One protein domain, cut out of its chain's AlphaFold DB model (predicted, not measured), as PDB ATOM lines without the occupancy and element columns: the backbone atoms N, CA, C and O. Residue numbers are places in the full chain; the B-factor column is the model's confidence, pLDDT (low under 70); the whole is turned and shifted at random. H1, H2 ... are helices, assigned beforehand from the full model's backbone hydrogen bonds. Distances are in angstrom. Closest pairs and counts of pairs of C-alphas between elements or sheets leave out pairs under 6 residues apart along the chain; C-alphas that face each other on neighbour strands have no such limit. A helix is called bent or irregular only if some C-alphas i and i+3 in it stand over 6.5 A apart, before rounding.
ATOM      1  N   MET A  11      93.046  98.210  98.595       38.88
ATOM      2  CA  MET A  11      92.154  99.094  97.845       38.88
ATOM      3  C   MET A  11      92.840  99.733  96.625       38.88
ATOM      4  O   MET A  11      92.198  99.891  95.597       38.88
ATOM      5  N   VAL A  12      94.135 100.056  96.679       41.41
ATOM      6  CA  VAL A  12      94.873 100.698  95.574       41.41
ATOM      7  C   VAL A  12      95.151  99.727  94.421       41.41
ATOM      8  O   VAL A  12      95.045 100.126  93.262       41.41
ATOM      9  N   LYS A  13      95.419  98.443  94.703       42.84
ATOM     10  CA  LYS A  13      95.664  97.435  93.650       42.84
ATOM     11  C   LYS A  13      94.415  97.121  92.821       42.84
ATOM     12  O   LYS A  13      94.539  96.829  91.633       42.84
ATOM     13  N   CYS A  14      93.219  97.233  93.403       41.97
ATOM     14  CA  CYS A  14      91.956  96.997  92.694       41.97
ATOM     15  C   CYS A  14      91.541  98.151  91.757       41.97
ATOM     16  O   CYS A  14      90.665  97.963  90.916       41.97
ATOM     17  N   PHE A  15      92.182  99.325  91.846       46.78
ATOM     18  CA  PHE A  15      91.901 100.491  90.995       46.78
ATOM     19  C   PHE A  15      93.087 100.844  90.083       46.78
ATOM     20  O   PHE A  15      93.441 102.014  89.929       46.78
ATOM     21  N   SER A  16      93.695  99.834  89.455       47.25
ATOM     22  CA  SER A  16      94.918  99.933  88.635       47.25
ATOM     23  C   SER A  16      94.820 100.814  87.377       47.25
ATOM     24  O   SER A  16      95.833 101.053  86.723       47.25
ATOM     25  N   ASN A  17      93.653 101.380  87.059       57.91
ATOM     26  CA  ASN A  17      93.542 102.448  86.072       57.91
ATOM     27  C   ASN A  17      93.609 103.803  86.781       57.91
ATOM     28  O   ASN A  17      92.667 104.201  87.467       57.91
ATOM     29  N   GLY A  18      94.690 104.561  86.561       59.94
ATOM     30  CA  GLY A  18      94.848 105.927  87.087       59.94
ATOM     31  C   GLY A  18      93.656 106.849  86.776       59.94
ATOM     32  O   GLY A  18      93.342 107.751  87.554       59.94
ATOM     33  N   ASN A  19      92.920 106.554  85.700       68.38
ATOM     34  CA  ASN A  19      91.665 107.217  85.345       68.38
ATOM     35  C   ASN A  19      90.542 106.953  86.360       68.38
ATOM     36  O   ASN A  19      89.827 107.885  86.717       68.38
ATOM     37  N   THR A  20      90.415 105.729  86.879       68.31
ATOM     38  CA  THR A  20      89.416 105.368  87.897       68.31
ATOM     39  C   THR A  20      89.719 106.052  89.223       68.31
ATOM     40  O   THR A  20      88.829 106.661  89.806       68.31
ATOM     41  N   LYS A  21      90.983 106.048  89.669       68.50
ATOM     42  CA  LYS A  21      91.402 106.775  90.881       68.50
ATOM     43  C   LYS A  21      91.141 108.280  90.753       68.50
ATOM     44  O   LYS A  21      90.614 108.899  91.672       68.50
ATOM     45  N   THR A  22      91.452 108.857  89.593       73.88
ATOM     46  CA  THR A  22      91.184 110.275  89.307       73.88
ATOM     47  C   THR A  22      89.687 110.577  89.309       73.88
ATOM     48  O   THR A  22      89.265 111.580  89.878       73.88
ATOM     49  N   MET A  23      88.875 109.713  88.696       73.25
ATOM     50  CA  MET A  23      87.420 109.848  88.676       73.25
ATOM     51  C   MET A  23      86.828 109.756  90.085       73.25
ATOM     52  O   MET A  23      86.042 110.622  90.454       73.25
ATOM     53  N   ILE A  24      87.240 108.769  90.885       75.50
ATOM     54  CA  ILE A  24      86.791 108.609  92.275       75.50
ATOM     55  C   ILE A  24      87.163 109.844  93.093       75.50
ATOM     56  O   ILE A  24      86.296 110.403  93.750       75.50
ATOM     57  N   ASN A  25      88.402 110.330  93.003       75.00
ATOM     58  CA  ASN A  25      88.815 111.532  93.732       75.00
ATOM     59  C   ASN A  25      88.012 112.774  93.317       75.00
ATOM     60  O   ASN A  25      87.681 113.594  94.166       75.00
ATOM     61  N   LYS A  26      87.660 112.902  92.030       64.44
ATOM     62  CA  LYS A  26      86.771 113.972  91.555       64.44
ATOM     63  C   LYS A  26      85.363 113.825  92.126       64.44
ATOM     64  O   LYS A  26      84.829 114.802  92.633       64.44
ATOM     65  N   ILE A  27      84.787 112.624  92.102       70.25
ATOM     66  CA  ILE A  27      83.463 112.342  92.679       70.25
ATOM     67  C   ILE A  27      83.453 112.639  94.184       70.25
ATOM     68  O   ILE A  27      82.557 113.318  94.667       70.25
ATOM     69  N   LEU A  28      84.484 112.205  94.911       76.75
ATOM     70  CA  LEU A  28      84.640 112.448  96.346       76.75
ATOM     71  C   LEU A  28      84.949 113.908  96.695       76.75
ATOM     72  O   LEU A  28      84.964 114.234  97.875       76.75
ATOM     73  N   SER A  29      85.206 114.777  95.714       72.19
ATOM     74  CA  SER A  29      85.343 116.225  95.924       72.19
ATOM     75  C   SER A  29      84.036 116.997  95.716       72.19
ATOM     76  O   SER A  29      83.997 118.199  95.957       72.19
ATOM     77  N   ILE A  30      82.974 116.321  95.257       65.94
ATOM     78  CA  ILE A  30      81.649 116.916  95.069       65.94
ATOM     79  C   ILE A  30      80.974 117.036  96.449       65.94
ATOM     80  O   ILE A  30      80.777 115.999  97.096       65.94
ATOM     81  N   PRO A  31      80.600 118.246  96.911       63.94
ATOM     82  CA  PRO A  31      80.038 118.457  98.251       63.94
ATOM     83  C   PRO A  31      78.795 117.609  98.553       63.94
ATOM     84  O   PRO A  31      78.667 117.036  99.634       63.94
ATOM     85  N   GLU A  32      77.900 117.453  97.577       56.59
ATOM     86  CA  GLU A  32      76.668 116.669  97.712       56.59
ATOM     87  C   GLU A  32      76.975 115.181  97.939       56.59
ATOM     88  O   GLU A  32      76.311 114.508  98.729       56.59
ATOM     89  N   VAL A  33      78.017 114.668  97.278       70.12
ATOM     90  CA  VAL A  33      78.473 113.279  97.429       70.12
ATOM     91  C   VAL A  33      79.119 113.073  98.796       70.12
ATOM     92  O   VAL A  33      78.803 112.093  99.469       70.12
ATOM     93  N   GLN A  34      79.981 113.999  99.225       72.62
ATOM     94  CA  GLN A  34      80.600 113.972 100.554       72.62
ATOM     95  C   GLN A  34      79.541 113.921 101.658       72.62
ATOM     96  O   GLN A  34      79.613 113.062 102.538       72.62
ATOM     97  N   LYS A  35      78.495 114.751 101.554       66.81
ATOM     98  CA  LYS A  35      77.418 114.768 102.545       66.81
ATOM     99  C   LYS A  35      76.601 113.476 102.559       66.81
ATOM    100  O   LYS A  35      76.279 112.985 103.637       66.81
ATOM    101  N   VAL A  36      76.269 112.900 101.398       72.25
ATOM    102  CA  VAL A  36      75.583 111.591 101.354       72.25
ATOM    103  C   VAL A  36      76.431 110.516 102.034       72.25
ATOM    104  O   VAL A  36      75.905 109.753 102.839       72.25
ATOM    105  N   ILE A  37      77.739 110.483 101.767       82.50
ATOM    106  CA  ILE A  37      78.657 109.527 102.401       82.50
ATOM    107  C   ILE A  37      78.692 109.725 103.920       82.50
ATOM    108  O   ILE A  37      78.573 108.743 104.651       82.50
ATOM    109  N   TYR A  38      78.799 110.970 104.392       80.88
ATOM    110  CA  TYR A  38      78.773 111.292 105.818       80.88
ATOM    111  C   TYR A  38      77.477 110.829 106.494       80.88
ATOM    112  O   TYR A  38      77.523 110.116 107.491       80.88
ATOM    113  N   MET A  39      76.318 111.169 105.920       76.50
ATOM    114  CA  MET A  39      75.010 110.807 106.479       76.50
ATOM    115  C   MET A  39      74.786 109.293 106.516       76.50
ATOM    116  O   MET A  39      74.220 108.777 107.475       76.50
ATOM    117  N   GLU A  40      75.191 108.567 105.473       84.06
ATOM    118  CA  GLU A  40      75.075 107.107 105.473       84.06
ATOM    119  C   GLU A  40      76.035 106.471 106.479       84.06
ATOM    120  O   GLU A  40      75.653 105.525 107.166       84.06
ATOM    121  N   TRP A  41      77.244 107.016 106.625       87.62
ATOM    122  CA  TRP A  41      78.180 106.562 107.647       87.62
ATOM    123  C   TRP A  41      77.638 106.774 109.060       87.62
ATOM    124  O   TRP A  41      77.641 105.832 109.846       87.62
ATOM    125  N   ASP A  42      77.098 107.957 109.361       84.62
ATOM    126  CA  ASP A  42      76.502 108.284 110.663       84.62
ATOM    127  C   ASP A  42      75.332 107.349 111.025       84.62
ATOM    128  O   ASP A  42      75.190 106.932 112.172       84.62
ATOM    129  N   LYS A  43      74.545 106.913 110.031       85.12
ATOM    130  CA  LYS A  43      73.477 105.920 110.235       85.12
ATOM    131  C   LYS A  43      74.002 104.524 110.552       85.12
ATOM    132  O   LYS A  43      73.416 103.832 111.383       85.12
ATOM    133  N   ILE A  44      75.031 104.057 109.839       89.50
ATOM    134  CA  ILE A  44      75.487 102.659 109.947       89.50
ATOM    135  C   ILE A  44      76.537 102.455 111.037       89.50
ATOM    136  O   ILE A  44      76.620 101.363 111.599       89.50
ATOM    137  N   ARG A  45      77.362 103.472 111.317       91.06
ATOM    138  CA  ARG A  45      78.501 103.385 112.236       91.06
ATOM    139  C   ARG A  45      78.067 102.971 113.647       91.06
ATOM    140  O   ARG A  45      78.730 102.081 114.198       91.06
ATOM    141  N   PRO A  46      76.956 103.494 114.213       87.56
ATOM    142  CA  PRO A  46      76.361 102.967 115.436       87.56
ATOM    143  C   PRO A  46      75.876 101.522 115.221       87.56
ATOM    144  O   PRO A  46      74.794 101.262 114.702       87.56
ATOM    145  N   GLY A  47      76.702 100.551 115.612       89.12
ATOM    146  CA  GLY A  47      76.388  99.120 115.542       89.12
ATOM    147  C   GLY A  47      77.113  98.334 114.445       89.12
ATOM    148  O   GLY A  47      77.072  97.102 114.474       89.12
ATOM    149  N   LEU A  48      77.824  98.997 113.523       90.56
ATOM    150  CA  LEU A  48      78.660  98.314 112.528       90.56
ATOM    151  C   LEU A  48      79.735  97.442 113.192       90.56
ATOM    152  O   LEU A  48      79.899  96.279 112.831       90.56
ATOM    153  N   GLU A  49      80.414  97.996 114.194       89.56
ATOM    154  CA  GLU A  49      81.487  97.336 114.939       89.56
ATOM    155  C   GLU A  49      81.006  96.054 115.622       89.56
ATOM    156  O   GLU A  49      81.522  94.973 115.341       89.56
ATOM    157  N   ALA A  50      79.939  96.144 116.420       90.81
ATOM    158  CA  ALA A  50      79.346  94.986 117.083       90.81
ATOM    159  C   ALA A  50      78.900  93.909 116.082       90.81
ATOM    160  O   ALA A  50      79.102  92.718 116.315       90.81
ATOM    161  N   ARG A  51      78.321  94.310 114.941       92.44
ATOM    162  CA  ARG A  51      77.895  93.373 113.895       92.44
ATOM    163  C   ARG A  51      79.087  92.665 113.249       92.44
ATOM    164  O   ARG A  51      79.009  91.461 113.025       92.44
ATOM    165  N   LEU A  52      80.171  93.377 112.950       91.62
ATOM    166  CA  LEU A  52      81.356  92.785 112.324       91.62
ATOM    167  C   LEU A  52      82.147  91.907 113.302       91.62
ATOM    168  O   LEU A  52      82.560  90.815 112.917       91.62
ATOM    169  N   LEU A  53      82.266  92.306 114.570       90.94
ATOM    170  CA  LEU A  53      82.837  91.455 115.619       90.94
ATOM    171  C   LEU A  53      82.020  90.173 115.806       90.94
ATOM    172  O   LEU A  53      82.586  89.085 115.828       90.94
ATOM    173  N   HIS A  54      80.687  90.273 115.815       94.12
ATOM    174  CA  HIS A  54      79.820  89.097 115.885       94.12
ATOM    175  C   HIS A  54      80.031  88.132 114.706       94.12
ATOM    176  O   HIS A  54      80.041  86.916 114.891       94.12
ATOM    177  N   VAL A  55      80.232  88.658 113.492       95.69
ATOM    178  CA  VAL A  55      80.552  87.839 112.310       95.69
ATOM    179  C   VAL A  55      81.899  87.136 112.488       95.69
ATOM    180  O   VAL A  55      81.994  85.941 112.214       95.69
ATOM    181  N   ILE A  56      82.925  87.839 112.981       94.88
ATOM    182  CA  ILE A  56      84.245  87.250 113.258       94.88
ATOM    183  C   ILE A  56      84.124  86.118 114.284       94.88
ATOM    184  O   ILE A  56      84.656  85.031 114.056       94.88
ATOM    185  N   ASP A  57      83.399  86.330 115.379       94.88
ATOM    186  CA  ASP A  57      83.230  85.329 116.437       94.88
ATOM    187  C   ASP A  57      82.446  84.103 115.947       94.88
ATOM    188  O   ASP A  57      82.831  82.956 116.201       94.88
ATOM    189  N   SER A  58      81.380  84.334 115.175       97.06
ATOM    190  CA  SER A  58      80.574  83.273 114.567       97.06
ATOM    191  C   SER A  58      81.393  82.422 113.592       97.06
ATOM    192  O   SER A  58      81.350  81.188 113.651       97.06
ATOM    193  N   LEU A  59      82.192  83.060 112.732       96.38
ATOM    194  CA  LEU A  59      83.058  82.356 111.787       96.38
ATOM    195  C   LEU A  59      84.202  81.633 112.496       96.38
ATOM    196  O   LEU A  59      84.496  80.494 112.147       96.38
ATOM    197  N   THR A  60      84.795  82.241 113.525       95.19
ATOM    198  CA  THR A  60      85.842  81.612 114.343       95.19
ATOM    199  C   THR A  60      85.331  80.323 114.977       95.19
ATOM    200  O   THR A  60      85.979  79.288 114.862       95.19
ATOM    201  N   THR A  61      84.126  80.364 115.545       95.44
ATOM    202  CA  THR A  61      83.468  79.186 116.127       95.44
ATOM    203  C   THR A  61      83.179  78.122 115.068       95.44
ATOM    204  O   THR A  61      83.446  76.941 115.267       95.44
ATOM    205  N   THR A  62      82.652  78.534 113.914       96.75
ATOM    206  CA  THR A  62      82.294  77.613 112.823       96.75
ATOM    207  C   THR A  62      83.526  76.919 112.233       96.75
ATOM    208  O   THR A  62      83.458  75.757 111.833       96.75
ATOM    209  N   LEU A  63      84.656  77.625 112.168       95.12
ATOM    210  CA  LEU A  63      85.883  77.140 111.540       95.12
ATOM    211  C   LEU A  63      86.816  76.395 112.492       95.12
ATOM    212  O   LEU A  63      87.763  75.788 111.997       95.12
ATOM    213  N   ASP A  64      86.553  76.384 113.799       93.94
ATOM    214  CA  ASP A  64      87.483  75.901 114.827       93.94
ATOM    215  C   ASP A  64      88.063  74.505 114.522       93.94
ATOM    216  O   ASP A  64      89.262  74.332 114.307       93.94
ATOM    217  N   ALA A  65      87.200  73.510 114.307       92.88
ATOM    218  CA  ALA A  65      87.655  72.152 114.002       92.88
ATOM    219  C   ALA A  65      88.324  72.007 112.617       92.88
ATOM    220  O   ALA A  65      89.002  71.008 112.355       92.88
ATOM    221  N   SER A  66      88.072  72.935 111.689       92.19
ATOM    222  CA  SER A  66      88.633  72.902 110.330       92.19
ATOM    223  C   SER A  66      89.995  73.587 110.270       92.19
ATOM    224  O   SER A  66      90.900  73.072 109.613       92.19
ATOM    225  N   GLN A  67      90.157  74.716 110.966       92.44
ATOM    226  CA  GLN A  67      91.421  75.448 111.013       92.44
ATOM    227  C   GLN A  67      92.516  74.611 111.694       92.44
ATOM    228  O   GLN A  67      93.609  74.514 111.138       92.44
ATOM    229  N   GLU A  68      92.199  73.880 112.773       90.81
ATOM    230  CA  GLU A  68      93.164  72.983 113.435       90.81
ATOM    231  C   GLU A  68      93.675  71.882 112.499       90.81
ATOM    232  O   GLU A  68      94.871  71.588 112.443       90.81
ATOM    233  N   ARG A  69      92.765  71.269 111.731       90.00
ATOM    234  CA  ARG A  69      93.110  70.196 110.789       90.00
ATOM    235  C   ARG A  69      93.954  70.717 109.633       90.00
ATOM    236  O   ARG A  69      95.011  70.153 109.341       90.00
ATOM    237  N   ASN A  70      93.501  71.792 108.996       88.69
ATOM    238  CA  ASN A  70      94.118  72.317 107.782       88.69
ATOM    239  C   ASN A  70      95.482  72.951 108.058       88.69
ATOM    240  O   ASN A  70      96.421  72.714 107.302       88.69
ATOM    241  N   PHE A  71      95.616  73.698 109.155       89.69
ATOM    242  CA  PHE A  71      96.859  74.390 109.502       89.69
ATOM    243  C   PHE A  71      97.754  73.614 110.471       89.69
ATOM    244  O   PHE A  71      98.739  74.150 110.988       89.69
ATOM    245  N   SER A  72      97.459  72.331 110.694       83.44
ATOM    246  CA  SER A  72      98.400  71.432 111.350       83.44
ATOM    247  C   SER A  72      99.743  71.431 110.608       83.44
ATOM    248  O   SER A  72      99.806  71.544 109.380       83.44
ATOM    249  N   LYS A  73     100.843  71.258 111.353       73.38
ATOM    250  CA  LYS A  73     102.212  71.295 110.798       73.38
ATOM    251  C   LYS A  73     102.437  70.324 109.627       73.38
ATOM    252  O   LYS A  73     103.361  70.528 108.848       73.38
ATOM    253  N   SER A  74     101.631  69.269 109.524       78.75
ATOM    254  CA  SER A  74     101.743  68.209 108.521       78.75
ATOM    255  C   SER A  74     100.826  68.371 107.308       78.75
ATOM    256  O   SER A  74     101.013  67.644 106.338       78.75
ATOM    257  N   VAL A  75      99.832  69.264 107.356       83.56
ATOM    258  CA  VAL A  75      98.922  69.506 106.228       83.56
ATOM    259  C   VAL A  75      99.389  70.763 105.510       83.56
ATOM    260  O   VAL A  75     100.203  70.646 104.595       83.56
ATOM    261  N   TRP A  76      98.956  71.956 105.925       85.44
ATOM    262  CA  TRP A  76      99.349  73.223 105.302       85.44
ATOM    263  C   TRP A  76     100.021  74.147 106.330       85.44
ATOM    264  O   TRP A  76      99.353  74.979 106.945       85.44
ATOM    265  N   PRO A  77     101.349  74.044 106.523       84.88
ATOM    266  CA  PRO A  77     102.077  74.804 107.539       84.88
ATOM    267  C   PRO A  77     102.317  76.256 107.098       84.88
ATOM    268  O   PRO A  77     103.457  76.667 106.943       84.88
ATOM    269  N   VAL A  78     101.262  77.021 106.820       87.31
ATOM    270  CA  VAL A  78     101.367  78.354 106.198       87.31
ATOM    271  C   VAL A  78     101.229  79.519 107.178       87.31
ATOM    272  O   VAL A  78     101.520  80.647 106.811       87.31
ATOM    273  N   LEU A  79     100.828  79.272 108.427       88.31
ATOM    274  CA  LEU A  79     100.532  80.341 109.391       88.31
ATOM    275  C   LEU A  79     101.764  81.156 109.817       88.31
ATOM    276  O   LEU A  79     101.615  82.278 110.285       88.31
ATOM    277  N   ASP A  80     102.972  80.622 109.653       88.38
ATOM    278  CA  ASP A  80     104.244  81.263 110.002       88.38
ATOM    279  C   ASP A  80     104.990  81.864 108.799       88.38
ATOM    280  O   ASP A  80     106.121  82.335 108.940       88.38
ATOM    281  N   ARG A  81     104.376  81.866 107.608       87.94
ATOM    282  CA  ARG A  81     104.999  82.335 106.363       87.94
ATOM    283  C   ARG A  81     104.028  83.147 105.509       87.94
ATOM    284  O   ARG A  81     102.855  82.820 105.396       87.94
ATOM    285  N   VAL A  82     104.531  84.189 104.856       85.06
ATOM    286  CA  VAL A  82     103.769  84.916 103.829       85.06
ATOM    287  C   VAL A  82     103.753  84.057 102.566       85.06
ATOM    288  O   VAL A  82     104.817  83.693 102.061       85.06
ATOM    289  N   VAL A  83     102.567  83.694 102.076       83.19
ATOM    290  CA  VAL A  83     102.400  82.806 100.905       83.19
ATOM    291  C   VAL A  83     101.833  83.565  99.711       83.19
ATOM    292  O   VAL A  83     102.104  83.212  98.563       83.19
ATOM    293  N   TYR A  84     101.068  84.620  99.968       80.94
ATOM    294  CA  TYR A  84     100.404  85.436  98.970       80.94
ATOM    295  C   TYR A  84     100.568  86.932  99.283       80.94
ATOM    296  O   TYR A  84     101.680  87.455  99.260       80.94
ATOM    297  N   ASN A  85      99.460  87.639  99.510       77.38
ATOM    298  CA  ASN A  85      99.416  89.077  99.767       77.38
ATOM    299  C   ASN A  85      99.264  89.386 101.265       77.38
ATOM    300  O   ASN A  85      98.812  90.479 101.615       77.38
ATOM    301  N   GLU A  86      99.589  88.441 102.152       79.62
ATOM    302  CA  GLU A  86      99.641  88.737 103.580       79.62
ATOM    303  C   GLU A  86     100.727  89.792 103.837       79.62
ATOM    304  O   GLU A  86     101.842  89.691 103.330       79.62
ATOM    305  N   LEU A  87     100.410  90.815 104.634       74.25
ATOM    306  CA  LEU A  87     101.402  91.825 105.027       74.25
ATOM    307  C   LEU A  87     102.483  91.211 105.927       74.25
ATOM    308  O   LEU A  87     103.667  91.507 105.781       74.25
ATOM    309  N   THR A  88     102.051  90.334 106.832       83.94
ATOM    310  CA  THR A  88     102.875  89.611 107.803       83.94
ATOM    311  C   THR A  88     102.148  88.323 108.165       83.94
ATOM    312  O   THR A  88     100.928  88.366 108.328       83.94
ATOM    313  N   ALA A  89     102.882  87.224 108.337       88.25
ATOM    314  CA  ALA A  89     102.365  85.979 108.900       88.25
ATOM    315  C   ALA A  89     102.602  85.938 110.415       88.25
ATOM    316  O   ALA A  89     103.702  86.252 110.877       88.25
ATOM    317  N   ARG A  90     101.573  85.595 111.192       90.75
ATOM    318  CA  ARG A  90     101.569  85.769 112.660       90.75
ATOM    319  C   ARG A  90     101.770  84.488 113.457       90.75
ATOM    320  O   ARG A  90     101.761  84.518 114.683       90.75
ATOM    321  N   GLY A  91     101.991  83.370 112.780       89.88
ATOM    322  CA  GLY A  91     102.401  82.097 113.370       89.88
ATOM    323  C   GLY A  91     101.262  81.229 113.901       89.88
ATOM    324  O   GLY A  91     101.476  80.038 114.120       89.88
ATOM    325  N   SER A  92     100.054  81.770 114.085       91.50
ATOM    326  CA  SER A  92      98.885  80.996 114.512       91.50
ATOM    327  C   SER A  92      97.575  81.582 113.983       91.50
ATOM    328  O   SER A  92      97.481  82.775 113.701       91.50
ATOM    329  N   TYR A  93      96.543  80.739 113.887       91.31
ATOM    330  CA  TYR A  93      95.199  81.160 113.493       91.31
ATOM    331  C   TYR A  93      94.645  82.205 114.469       91.31
ATOM    332  O   TYR A  93      94.152  83.249 114.055       91.31
ATOM    333  N   GLU A  94      94.812  81.972 115.772       92.50
ATOM    334  CA  GLU A  94      94.393  82.905 116.817       92.50
ATOM    335  C   GLU A  94      95.089  84.270 116.708       92.50
ATOM    336  O   GLU A  94      94.446  85.304 116.899       92.50
ATOM    337  N   ALA A  95      96.375  84.299 116.347       91.94
ATOM    338  CA  ALA A  95      97.104  85.547 116.148       91.94
ATOM    339  C   ALA A  95      96.624  86.309 114.899       91.94
ATOM    340  O   ALA A  95      96.550  87.537 114.932       91.94
ATOM    341  N   GLU A  96      96.245  85.611 113.824       91.06
ATOM    342  CA  GLU A  96      95.635  86.240 112.641       91.06
ATOM    343  C   GLU A  96      94.234  86.794 112.938       91.06
ATOM    344  O   GLU A  96      93.924  87.920 112.549       91.06
ATOM    345  N   VAL A  97      93.400  86.059 113.684       93.12
ATOM    346  CA  VAL A  97      92.075  86.547 114.110       93.12
ATOM    347  C   VAL A  97      92.215  87.741 115.057       93.12
ATOM    348  O   VAL A  97      91.491  88.726 114.921       93.12
ATOM    349  N   SER A  98      93.165  87.692 115.994       92.75
ATOM    350  CA  SER A  98      93.447  88.810 116.903       92.75
ATOM    351  C   SER A  98      93.890  90.052 116.136       92.75
ATOM    352  O   SER A  98      93.385  91.143 116.391       92.75
ATOM    353  N   PHE A  99      94.759  89.888 115.136       90.88
ATOM    354  CA  PHE A  99      95.134  90.987 114.255       90.88
ATOM    355  C   PHE A  99      93.956  91.528 113.454       90.88
ATOM    356  O   PHE A  99      93.841  92.740 113.326       90.88
ATOM    357  N   LEU A 100      93.080  90.667 112.929       90.62
ATOM    358  CA  LEU A 100      91.889  91.118 112.213       90.62
ATOM    359  C   LEU A 100      91.018  92.007 113.107       90.62
ATOM    360  O   LEU A 100      90.571  93.049 112.643       90.62
ATOM    361  N   ARG A 101      90.823  91.641 114.382       91.06
ATOM    362  CA  ARG A 101      90.081  92.472 115.344       91.06
ATOM    363  C   ARG A 101      90.738  93.841 115.525       91.06
ATOM    364  O   ARG A 101      90.082  94.846 115.282       91.06
ATOM    365  N   SER A 102      92.036  93.884 115.830       89.38
ATOM    366  CA  SER A 102      92.761  95.156 115.991       89.38
ATOM    367  C   SER A 102      92.781  95.996 114.713       89.38
ATOM    368  O   SER A 102      92.613  97.208 114.764       89.38
ATOM    369  N   TYR A 103      92.929  95.359 113.549       87.88
ATOM    370  CA  TYR A 103      92.863  96.045 112.263       87.88
ATOM    371  C   TYR A 103      91.495  96.692 112.043       87.88
ATOM    372  O   TYR A 103      91.438  97.790 111.499       87.88
ATOM    373  N   MET A 104      90.398  96.031 112.431       87.56
ATOM    374  CA  MET A 104      89.064  96.615 112.305       87.56
ATOM    375  C   MET A 104      88.924  97.861 113.179       87.56
ATOM    376  O   MET A 104      88.445  98.866 112.662       87.56
ATOM    377  N   ASP A 105      89.410  97.826 114.422       85.69
ATOM    378  CA  ASP A 105      89.398  98.981 115.331       85.69
ATOM    379  C   ASP A 105      90.180 100.164 114.743       85.69
ATOM    380  O   ASP A 105      89.612 101.233 114.504       85.69
ATOM    381  N   ASP A 106      91.444  99.939 114.370       86.19
ATOM    382  CA  ASP A 106      92.292 100.955 113.734       86.19
ATOM    383  C   ASP A 106      91.656 101.493 112.439       86.19
ATOM    384  O   ASP A 106      91.791 102.667 112.069       86.19
ATOM    385  N   ARG A 107      90.963 100.617 111.699       87.50
ATOM    386  CA  ARG A 107      90.327 100.981 110.438       87.50
ATOM    387  C   ARG A 107      89.064 101.796 110.653       87.50
ATOM    388  O   ARG A 107      88.831 102.693 109.842       87.50
ATOM    389  N   TYR A 108      88.273 101.522 111.688       87.00
ATOM    390  CA  TYR A 108      87.135 102.367 112.038       87.00
ATOM    391  C   TYR A 108      87.614 103.768 112.378       87.00
ATOM    392  O   TYR A 108      87.104 104.707 111.781       87.00
ATOM    393  N   ASP A 109      88.650 103.908 113.205       86.19
ATOM    394  CA  ASP A 109      89.214 105.214 113.554       86.19
ATOM    395  C   ASP A 109      89.707 105.975 112.319       86.19
ATOM    396  O   ASP A 109      89.415 107.160 112.147       86.19
ATOM    397  N   PHE A 110      90.409 105.289 111.413       88.56
ATOM    398  CA  PHE A 110      90.827 105.882 110.145       88.56
ATOM    399  C   PHE A 110      89.631 106.367 109.314       88.56
ATOM    400  O   PHE A 110      89.663 107.472 108.767       88.56
ATOM    401  N   VAL A 111      88.594 105.536 109.169       88.38
ATOM    402  CA  VAL A 111      87.419 105.879 108.358       88.38
ATOM    403  C   VAL A 111      86.610 106.986 109.029       88.38
ATOM    404  O   VAL A 111      86.209 107.914 108.337       88.38
ATOM    405  N   ASP A 112      86.450 106.950 110.350       88.56
ATOM    406  CA  ASP A 112      85.786 107.981 111.144       88.56
ATOM    407  C   ASP A 112      86.502 109.325 110.966       88.56
ATOM    408  O   ASP A 112      85.865 110.326 110.647       88.56
ATOM    409  N   GLN A 113      87.832 109.365 111.082       87.00
ATOM    410  CA  GLN A 113      88.609 110.585 110.837       87.00
ATOM    411  C   GLN A 113      88.467 111.085 109.399       87.00
ATOM    412  O   GLN A 113      88.265 112.277 109.175       87.00
ATOM    413  N   TYR A 114      88.558 110.188 108.418       85.62
ATOM    414  CA  TYR A 114      88.437 110.560 107.013       85.62
ATOM    415  C   TYR A 114      87.037 111.091 106.686       85.62
ATOM    416  O   TYR A 114      86.906 112.132 106.046       85.62
ATOM    417  N   ILE A 115      85.987 110.430 107.169       86.88
ATOM    418  CA  ILE A 115      84.600 110.834 106.935       86.88
ATOM    419  C   ILE A 115      84.256 112.109 107.701       86.88
ATOM    420  O   ILE A 115      83.521 112.926 107.166       86.88
ATOM    421  N   ARG A 116      84.853 112.374 108.868       82.12
ATOM    422  CA  ARG A 116      84.745 113.690 109.522       82.12
ATOM    423  C   ARG A 116      85.274 114.835 108.659       82.12
ATOM    424  O   ARG A 116      84.757 115.935 108.750       82.12
ATOM    425  N   THR A 117      86.245 114.608 107.770       78.88
ATOM    426  CA  THR A 117      86.647 115.656 106.802       78.88
ATOM    427  C   THR A 117      85.583 115.932 105.735       78.88
ATOM    428  O   THR A 117      85.637 116.962 105.070       78.88
ATOM    429  N   MET A 118      84.639 115.000 105.573       79.62
ATOM    430  CA  MET A 118      83.458 115.092 104.713       79.62
ATOM    431  C   MET A 118      82.200 115.447 105.497       79.62
ATOM    432  O   MET A 118      81.129 115.501 104.889       79.62
ATOM    433  N   GLU A 119      82.315 115.642 106.820       74.62
ATOM    434  CA  GLU A 119      81.247 116.244 107.602       74.62
ATOM    435  C   GLU A 119      80.842 117.478 106.818       74.62
ATOM    436  O   GLU A 119      81.715 118.303 106.504       74.62
TER     437      GLU A 119
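Overview. This is residues 11 to 119 of the 356 residues of an uncharacterized protein of Bacteroidales bacterium (UniProt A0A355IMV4). A long helical hairpin makes the body of this model: H2, the longest helix, and H3 lie side by side and run opposite ways, with a long looped link at one end, and near the other end the short helix H1 makes a corner with the first residues of H2. The whole is flat and loose, with H1 away from H3, and H2 has a kink toward its last residues. The printed part has 109 residues with three named helices in the order H1, H2, H3 and no named strand; the class is all helix. The radius of gyration of the C-alphas is 18.5 A, and the C-alphas span 55 by 34 by 18 A.

Along the chain. Start with H2, residues 31 to 70: find C-alpha 31 at (80.038, 118.457, 98.251), and from there the helix runs 49.2 A to C-alpha 70 at (94.118, 72.317, 107.782). Look near residue 64, where H2 has a kink of 59 degrees; the helix is irregular, with C-alphas 62 and 65 standing 7.7 A apart, and its line is a rough one. Next read H3, residues 93 to 116, which covers 34.4 A from its first to its last C-alpha and ends with C-alpha 116 at (84.745, 113.690, 109.522). Then go back to H1, residues 18 to 27, which is 14.2 A long.

Arrangement. Begin with H2 and H3, which form a helical hairpin. They touch, with 8 pairs of C-alphas within 8 A, and the closest C-alphas, those of Tyr 38 and Ile 115, are 6.0 A apart. Their lines stand at a shallow tilt of 1 degree, and the two run opposite ways. Turn next to H1, which is close to H2 but not clearly touching it: the closest C-alphas, those of Ile 27 and Val 33, are 7.0 A apart. H1 and H2 stand at a steep tilt of 54 degrees and run opposite ways. H1 and H3 are apart. In the backbone you will find each O i to N i+4 pair within hydrogen-bond range in H1 and H3, and 29 of 36 such pairs in H2.

Size, cuts and confidence. The two C-alphas farthest apart are those of Pro 31 and Ser 74, at 55.7 A. The printed part runs from residue 11 to residue 119 and has no cut. Three residues make the tight link from H1 to H2; residues 71 to 92 make the long link from H2 to H3. The mean pLDDT of the printed part is 81.9; look for values under 70 at residues 11 to 21, 26, 30 to 32 and 35.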